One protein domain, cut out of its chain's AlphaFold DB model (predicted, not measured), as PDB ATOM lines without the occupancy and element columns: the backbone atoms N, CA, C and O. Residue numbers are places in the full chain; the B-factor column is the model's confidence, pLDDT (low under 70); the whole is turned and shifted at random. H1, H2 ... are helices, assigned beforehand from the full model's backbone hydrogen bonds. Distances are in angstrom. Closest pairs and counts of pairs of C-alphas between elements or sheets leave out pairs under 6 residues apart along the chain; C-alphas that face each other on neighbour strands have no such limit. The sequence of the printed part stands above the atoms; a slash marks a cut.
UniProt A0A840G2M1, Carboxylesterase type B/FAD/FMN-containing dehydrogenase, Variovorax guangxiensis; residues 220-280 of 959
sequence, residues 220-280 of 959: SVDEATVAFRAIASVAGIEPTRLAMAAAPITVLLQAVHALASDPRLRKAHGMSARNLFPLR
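What this domain is: This is residues 220 to 280 of the 959 residues of the protein "Carboxylesterase type B/FAD/FMN-containing dehydrogenase" of Variovorax guangxiensis (UniProt A0A840G2M1). Two longer helices, H1 and H3, meet at a steep angle, the last residues of H1, 231 to 235, packing on the middle of H3. A short helix sits near each end of H3, H2 by its first residues and H4 at a corner with its last ones, and the stretch after H4, residues 269 to 280, folds back as a loop. The printed part has 61 residues, with the four named helices H1, H2, H3 and H4 in that order and no named strand, and is all helix. It is compact, with a radius of gyration of the C-alphas of 10.8 A and spans of 31 by 23 by 18 A.

How they stand to each other: Look first at H1, residues 221 to 235, which touches H3, residues 249 to 261, with residues 231 to 235 alone. Their closest C-alphas, those of Val 234 and Ala 255, are 5.3 A apart. The two run opposite ways at a steep tilt of 66 degrees. Next comes H2, residues 241 to 246, close to H1 but not clearly touching it: the closest C-alphas, of Ala 232 and Met 244, are 7.5 A apart. At residues 258 to 260 you find H3 touching H4, residues 263 to 268, only at the corner, with C-alphas 259 and 266 closest at 5.6 A. H2 and H4 are apart. In H1, H2, H3 and H4 every O i to N i+4 pair is within hydrogen-bond range.

Where its parts are: Find C-alpha 221 at (341.729, 285.845, 186.963); from there H1 runs 20.7 A to C-alpha 235. H2, residues 241 to 246, is 8.7 A long. H3 runs 18.1 A from C-alpha 249 at (356.355, 299.091, 199.946) to C-alpha 261. H4, residues 263 to 268, is 8.7 A long and ends at C-alpha 268, at (345.469, 278.879, 204.567).

The domain as a whole: The C-alphas of Ala 246 and Arg 274, 31.3 A apart, are the two farthest apart. The printed part has no cut, and its three links between helices are tight. No printed residue is under 70 in pLDDT.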
ATOM      1  N   SER A 220     344.642 281.926 186.400       93.44
ATOM      2  CA  SER A 220     343.380 282.522 185.959       93.44
ATOM      3  C   SER A 220     343.106 283.819 186.729       93.44
ATOM      4  O   SER A 220     343.708 284.078 187.776       93.44
ATOM      5  N   VAL A 221     342.167 284.634 186.246       93.44
ATOM      6  CA  VAL A 221     341.729 285.845 186.963       93.44
ATOM      7  C   VAL A 221     341.243 285.514 188.384       93.44
ATOM      8  O   VAL A 221     341.536 286.256 189.325       93.44
ATOM      9  N   ASP A 222     340.585 284.370 188.577       92.69
ATOM     10  CA  ASP A 222     340.124 283.920 189.894       92.69
ATOM     11  C   ASP A 222     341.288 283.569 190.825       92.69
ATOM     12  O   ASP A 222     341.346 284.039 191.963       92.69
ATOM     13  N   GLU A 223     342.261 282.792 190.344       93.44
ATOM     14  CA  GLU A 223     343.453 282.456 191.127       93.44
ATOM     15  C   GLU A 223     344.271 283.705 191.475       93.44
ATOM     16  O   GLU A 223     344.747 283.851 192.606       93.44
ATOM     17  N   ALA A 224     344.385 284.639 190.530       95.75
ATOM     18  CA  ALA A 224     345.071 285.902 190.742       95.75
ATOM     19  C   ALA A 224     344.320 286.801 191.739       95.75
ATOM     20  O   ALA A 224     344.948 287.486 192.550       95.75
ATOM     21  N   THR A 225     342.985 286.745 191.752       95.94
ATOM     22  CA  THR A 225     342.141 287.406 192.758       95.94
ATOM     23  C   THR A 225     342.349 286.805 194.151       95.94
ATOM     24  O   THR A 225     342.420 287.547 195.136       95.94
ATOM     25  N   VAL A 226     342.502 285.481 194.259       95.88
ATOM     26  CA  VAL A 226     342.855 284.812 195.523       95.88
ATOM     27  C   VAL A 226     344.228 285.276 196.011       95.88
ATOM     28  O   VAL A 226     344.355 285.688 197.164       95.88
ATOM     29  N   ALA A 227     345.240 285.297 195.138       95.94
ATOM     30  CA  ALA A 227     346.576 285.786 195.480       95.94
ATOM     31  C   ALA A 227     346.565 287.256 195.933       95.94
ATOM     32  O   ALA A 227     347.195 287.610 196.930       95.94
ATOM     33  N   PHE A 228     345.804 288.109 195.244       96.88
ATOM     34  CA  PHE A 228     345.615 289.515 195.601       96.88
ATOM     35  C   PHE A 228     345.025 289.685 197.007       96.88
ATOM     36  O   PHE A 228     345.568 290.435 197.823       96.88
ATOM     37  N   ARG A 229     343.955 288.944 197.329       97.31
ATOM     38  CA  ARG A 229     343.334 288.959 198.664       97.31
ATOM     39  C   ARG A 229     344.258 288.392 199.739       97.31
ATOM     40  O   ARG A 229     344.301 288.937 200.838       97.31
ATOM     41  N   ALA A 230     345.018 287.343 199.425       97.38
ATOM     42  CA  ALA A 230     346.009 286.771 200.331       97.38
ATOM     43  C   ALA A 230     347.084 287.803 200.699       97.38
ATOM     44  O   ALA A 230     347.363 288.009 201.878       97.38
ATOM     45  N   ILE A 231     347.639 288.508 199.706       97.88
ATOM     46  CA  ILE A 231     348.643 289.558 199.931       97.88
ATOM     47  C   ILE A 231     348.055 290.688 200.777       97.88
ATOM     48  O   ILE A 231     348.691 291.093 201.744       97.88
ATOM     49  N   ALA A 232     346.844 291.161 200.460       97.75
ATOM     50  CA  ALA A 232     346.168 292.203 201.237       97.75
ATOM     51  C   ALA A 232     345.971 291.783 202.703       97.75
ATOM     52  O   ALA A 232     346.300 292.533 203.621       97.75
ATOM     53  N   SER A 233     345.509 290.548 202.917       98.12
ATOM     54  CA  SER A 233     345.272 289.989 204.246       98.12
ATOM     55  C   SER A 233     346.557 289.859 205.060       98.12
ATOM     56  O   SER A 233     346.562 290.241 206.227       98.12
ATOM     57  N   VAL A 234     347.641 289.341 204.473       97.56
ATOM     58  CA  VAL A 234     348.937 289.208 205.163       97.56
ATOM     59  C   VAL A 234     349.564 290.582 205.422       97.56
ATOM     60  O   VAL A 234     350.211 290.780 206.447       97.56
ATOM     61  N   ALA A 235     349.338 291.548 204.530       97.19
ATOM     62  CA  ALA A 235     349.767 292.935 204.694       97.19
ATOM     63  C   ALA A 235     348.925 293.730 205.713       97.19
ATOM     64  O   ALA A 235     349.325 294.831 206.089       97.19
ATOM     65  N   GLY A 236     347.772 293.212 206.153       97.44
ATOM     66  CA  GLY A 236     346.867 293.922 207.060       97.44
ATOM     67  C   GLY A 236     346.208 295.154 206.430       97.44
ATOM     68  O   GLY A 236     345.994 296.151 207.117       97.44
ATOM     69  N   ILE A 237     345.919 295.107 205.126       97.88
ATOM     70  CA  ILE A 237     345.286 296.199 204.373       97.88
ATOM     71  C   ILE A 237     344.020 295.723 203.658       97.88
ATOM     72  O   ILE A 237     343.841 294.535 203.393       97.88
ATOM     73  N   GLU A 238     343.163 296.669 203.280       96.06
ATOM     74  CA  GLU A 238     341.993 296.376 202.450       96.06
ATOM     75  C   GLU A 238     342.404 295.833 201.066       96.06
ATOM     76  O   GLU A 238     343.348 296.351 200.459       96.06
ATOM     77  N   PRO A 239     341.687 294.840 200.503       95.19
ATOM     78  CA  PRO A 239     341.975 294.278 199.186       95.19
ATOM     79  C   PRO A 239     341.473 295.206 198.070       95.19
ATOM     80  O   PRO A 239     340.580 294.866 197.296       95.19
ATOM     81  N   THR A 240     342.054 296.404 197.970       94.62
ATOM     82  CA  THR A 240     341.747 297.392 196.924       94.62
ATOM     83  C   THR A 240     343.017 297.933 196.273       94.62
ATOM     84  O   THR A 240     344.075 298.013 196.901       94.62
ATOM     85  N   ARG A 241     342.914 298.369 195.007       94.06
ATOM     86  CA  ARG A 241     344.021 299.031 194.289       94.06
ATOM     87  C   ARG A 241     344.542 300.255 195.053       94.06
ATOM     88  O   ARG A 241     345.749 300.459 195.122       94.06
ATOM     89  N   LEU A 242     343.641 301.048 195.637       94.00
ATOM     90  CA  LEU A 242     344.000 302.252 196.388       94.00
ATOM     91  C   LEU A 242     344.801 301.916 197.652       94.00
ATOM     92  O   LEU A 242     345.831 302.538 197.900       94.00
ATOM     93  N   ALA A 243     344.373 300.907 198.415       95.31
ATOM     94  CA  ALA A 243     345.096 300.467 199.605       95.31
ATOM     95  C   ALA A 243     346.479 299.893 199.255       95.31
ATOM     96  O   ALA A 243     347.460 300.245 199.902       95.31
ATOM     97  N   MET A 244     346.592 299.099 198.181       95.19
ATOM     98  CA  MET A 244     347.888 298.621 197.671       95.19
ATOM     99  C   MET A 244     348.806 299.771 197.238       95.19
ATOM    100  O   MET A 244     350.011 299.730 197.468       95.19
ATOM    101  N   ALA A 245     348.251 300.811 196.609       93.75
ATOM    102  CA  ALA A 245     349.024 301.978 196.195       93.75
ATOM    103  C   ALA A 245     349.532 302.796 197.394       93.75
ATOM    104  O   ALA A 245     350.649 303.309 197.339       93.75
ATOM    105  N   ALA A 246     348.725 302.912 198.455       94.44
ATOM    106  CA  ALA A 246     349.030 303.696 199.650       94.44
ATOM    107  C   ALA A 246     349.891 302.949 200.686       94.44
ATOM    108  O   ALA A 246     350.547 303.588 201.508       94.44
ATOM    109  N   ALA A 247     349.883 301.614 200.670       95.25
ATOM    110  CA  ALA A 247     350.634 300.803 201.618       95.25
ATOM    111  C   ALA A 247     352.154 301.032 201.490       95.25
ATOM    112  O   ALA A 247     352.668 301.135 200.366       95.25
ATOM    113  N   PRO A 248     352.903 301.047 202.613       93.56
ATOM    114  CA  PRO A 248     354.358 301.054 202.568       93.56
ATOM    115  C   PRO A 248     354.875 299.871 201.748       93.56
ATOM    116  O   PRO A 248     354.446 298.732 201.945       93.56
ATOM    117  N   ILE A 249     355.825 300.128 200.843       91.75
ATOM    118  CA  ILE A 249     356.355 299.091 199.946       91.75
ATOM    119  C   ILE A 249     356.913 297.892 200.726       91.75
ATOM    120  O   ILE A 249     356.722 296.749 200.323       91.75
ATOM    121  N   THR A 250     357.521 298.142 201.888       92.44
ATOM    122  CA  THR A 250     358.045 297.124 202.806       92.44
ATOM    123  C   THR A 250     356.987 296.118 203.233       92.44
ATOM    124  O   THR A 250     357.239 294.919 203.165       92.44
ATOM    125  N   VAL A 251     355.791 296.586 203.592       94.44
ATOM    126  CA  VAL A 251     354.682 295.741 204.052       94.44
ATOM    127  C   VAL A 251     354.224 294.799 202.936       94.44
ATOM    128  O   VAL A 251     354.063 293.599 203.154       94.44
ATOM    129  N   LEU A 252     354.085 295.312 201.710       95.50
ATOM    130  CA  LEU A 252     353.707 294.491 200.555       95.50
ATOM    131  C   LEU A 252     354.780 293.452 200.216       95.50
ATOM    132  O   LEU A 252     354.466 292.297 199.925       95.50
ATOM    133  N   LEU A 253     356.054 293.846 200.271       94.44
ATOM    134  CA  LEU A 253     357.174 292.945 200.016       94.44
ATOM    135  C   LEU A 253     357.281 291.845 201.074       94.44
ATOM    136  O   LEU A 253     357.517 290.693 200.711       94.44
ATOM    137  N   GLN A 254     357.071 292.173 202.350       92.62
ATOM    138  CA  GLN A 254     357.015 291.199 203.442       92.62
ATOM    139  C   GLN A 254     355.868 290.213 203.243       92.62
ATOM    140  O   GLN A 254     356.084 289.011 203.366       92.62
ATOM    141  N   ALA A 255     354.679 290.691 202.867       95.50
ATOM    142  CA  ALA A 255     353.531 289.830 202.611       95.50
ATOM    143  C   ALA A 255     353.793 288.846 201.460       95.50
ATOM    144  O   ALA A 255     353.595 287.640 201.610       95.50
ATOM    145  N   VAL A 256     354.317 289.336 200.329       95.56
ATOM    146  CA  VAL A 256     354.705 288.479 199.197       95.56
ATOM    147  C   VAL A 256     355.821 287.511 199.592       95.56
ATOM    148  O   VAL A 256     355.775 286.344 199.208       95.56
ATOM    149  N   HIS A 257     356.813 287.956 200.368       92.62
ATOM    150  CA  HIS A 257     357.897 287.098 200.842       92.62
ATOM    151  C   HIS A 257     357.389 285.993 201.775       92.62
ATOM    152  O   HIS A 257     357.742 284.834 201.574       92.62
ATOM    153  N   ALA A 258     356.541 286.324 202.750       92.31
ATOM    154  CA  ALA A 258     355.940 285.367 203.673       92.31
ATOM    155  C   ALA A 258     355.127 284.317 202.909       92.31
ATOM    156  O   ALA A 258     355.350 283.118 203.072       92.31
ATOM    157  N   LEU A 259     354.266 284.767 201.989       94.00
ATOM    158  CA  LEU A 259     353.510 283.872 201.120       94.00
ATOM    159  C   LEU A 259     354.423 283.043 200.221       94.00
ATOM    160  O   LEU A 259     354.120 281.888 199.993       94.00
ATOM    161  N   ALA A 260     355.543 283.554 199.713       90.62
ATOM    162  CA  ALA A 260     356.461 282.751 198.902       90.62
ATOM    163  C   ALA A 260     357.234 281.705 199.725       90.62
ATOM    164  O   ALA A 260     357.491 280.603 199.235       90.62
ATOM    165  N   SER A 261     357.579 282.024 200.969       86.94
ATOM    166  CA  SER A 261     358.407 281.180 201.834       86.94
ATOM    167  C   SER A 261     357.614 280.109 202.591       86.94
ATOM    168  O   SER A 261     358.189 279.080 202.935       86.94
ATOM    169  N   ASP A 262     356.309 280.305 202.814       87.00
ATOM    170  CA  ASP A 262     355.476 279.391 203.605       87.00
ATOM    171  C   ASP A 262     354.322 278.765 202.784       87.00
ATOM    172  O   ASP A 262     353.296 279.411 202.540       87.00
ATOM    173  N   PRO A 263     354.445 277.485 202.376       84.31
ATOM    174  CA  PRO A 263     353.371 276.753 201.702       84.31
ATOM    175  C   PRO A 263     352.082 276.626 202.522       84.31
ATOM    176  O   PRO A 263     350.994 276.602 201.946       84.31
ATOM    177  N   ARG A 264     352.171 276.556 203.856       86.12
ATOM    178  CA  ARG A 264     350.996 276.432 204.731       86.12
ATOM    179  C   ARG A 264     350.229 277.740 204.787       86.12
ATOM    180  O   ARG A 264     349.004 277.713 204.728       86.12
ATOM    181  N   LEU A 265     350.940 278.867 204.832       91.44
ATOM    182  CA  LEU A 265     350.325 280.191 204.753       91.44
ATOM    183  C   LEU A 265     349.585 280.370 203.421       91.44
ATOM    184  O   LEU A 265     348.430 280.784 203.414       91.44
ATOM    185  N   ARG A 266     350.199 279.973 202.298       92.19
ATOM    186  CA  ARG A 266     349.529 279.968 200.984       92.19
ATOM    187  C   ARG A 266     348.236 279.155 201.003       92.19
ATOM    188  O   ARG A 266     347.188 279.668 200.612       92.19
ATOM    189  N   LYS A 267     348.296 277.921 201.514       88.12
ATOM    190  CA  LYS A 267     347.135 277.029 201.625       88.12
ATOM    191  C   LYS A 267     346.038 277.618 202.518       88.12
ATOM    192  O   LYS A 267     344.868 277.572 202.150       88.12
ATOM    193  N   ALA A 268     346.405 278.221 203.651       92.69
ATOM    194  CA  ALA A 268     345.469 278.879 204.567       92.69
ATOM    195  C   ALA A 268     344.725 280.057 203.915       92.69
ATOM    196  O   ALA A 268     343.581 280.331 204.270       92.69
ATOM    197  N   HIS A 269     345.340 280.708 202.927       94.56
ATOM    198  CA  HIS A 269     344.723 281.762 202.123       94.56
ATOM    199  C   HIS A 269     344.096 281.262 200.807       94.56
ATOM    200  O   HIS A 269     343.789 282.067 199.930       94.56
ATOM    201  N   GLY A 270     343.875 279.951 200.657       89.75
ATOM    202  CA  GLY A 270     343.153 279.370 199.520       89.75
ATOM    203  C   GLY A 270     343.985 279.182 198.249       89.75
ATOM    204  O   GLY A 270     343.427 278.905 197.190       89.75
ATOM    205  N   MET A 271     345.311 279.320 198.322       90.06
ATOM    206  CA  MET A 271     346.192 279.072 197.179       90.06
ATOM    207  C   MET A 271     346.547 277.580 197.094       90.06
ATOM    208  O   MET A 271     346.986 276.988 198.081       90.06
ATOM    209  N   SER A 272     346.399 276.983 195.909       81.56
ATOM    210  CA  SER A 272     346.705 275.562 195.668       81.56
ATOM    211  C   SER A 272     348.185 275.206 195.891       81.56
ATOM    212  O   SER A 272     349.082 275.998 195.614       81.56
ATOM    213  N   ALA A 273     348.461 273.978 196.328       75.25
ATOM    214  CA  ALA A 273     349.788 273.373 196.413       75.25
ATOM    215  C   ALA A 273     350.473 273.200 195.044       75.25
ATOM    216  O   ALA A 273     351.705 273.164 194.990       75.25
ATOM    217  N   ARG A 274     349.717 273.174 193.932       80.31
ATOM    218  CA  ARG A 274     350.277 273.197 192.563       80.31
ATOM    219  C   ARG A 274     351.006 274.511 192.246       80.31
ATOM    220  O   ARG A 274     351.775 274.596 191.293       80.31
ATOM    221  N   ASN A 275     350.801 275.534 193.079       80.81
ATOM    222  CA  ASN A 275     351.322 276.880 192.907       80.81
ATOM    223  C   ASN A 275     352.555 277.113 193.791       80.81
ATOM    224  O   ASN A 275     352.450 277.402 194.986       80.81
ATOM    225  N   LEU A 276     353.748 277.040 193.193       81.44
ATOM    226  CA  LEU A 276     355.002 277.236 193.932       81.44
ATOM    227  C   LEU A 276     355.187 278.681 194.429       81.44
ATOM    228  O   LEU A 276     355.669 278.893 195.540       81.44
ATOM    229  N   PHE A 277     354.791 279.670 193.622       88.75
ATOM    230  CA  PHE A 277     354.955 281.098 193.918       88.75
ATOM    231  C   PHE A 277     353.610 281.813 194.056       88.75
ATOM    232  O   PHE A 277     352.636 281.394 193.438       88.75
ATOM    233  N   PRO A 278     353.519 282.896 194.844       90.88
ATOM    234  CA  PRO A 278     352.245 283.571 195.056       90.88
ATOM    235  C   PRO A 278     351.791 284.417 193.862       90.88
ATOM    236  O   PRO A 278     350.610 284.703 193.739       90.88
ATOM    237  N   LEU A 279     352.716 284.817 192.988       94.94
ATOM    238  CA  LEU A 279     352.454 285.682 191.842       94.94
ATOM    239  C   LEU A 279     353.039 285.059 190.573       94.94
ATOM    240  O   LEU A 279     354.156 284.540 190.590       94.94
ATOM    241  N   ARG A 280     352.266 285.111 189.489       95.00
ATOM    242  CA  ARG A 280     352.554 284.564 188.154       95.00
ATOM    243  C   ARG A 280     351.895 285.456 187.085       95.00
ATOM    244  O   ARG A 280     351.067 286.296 187.441       95.00
TER     245      ARG A 280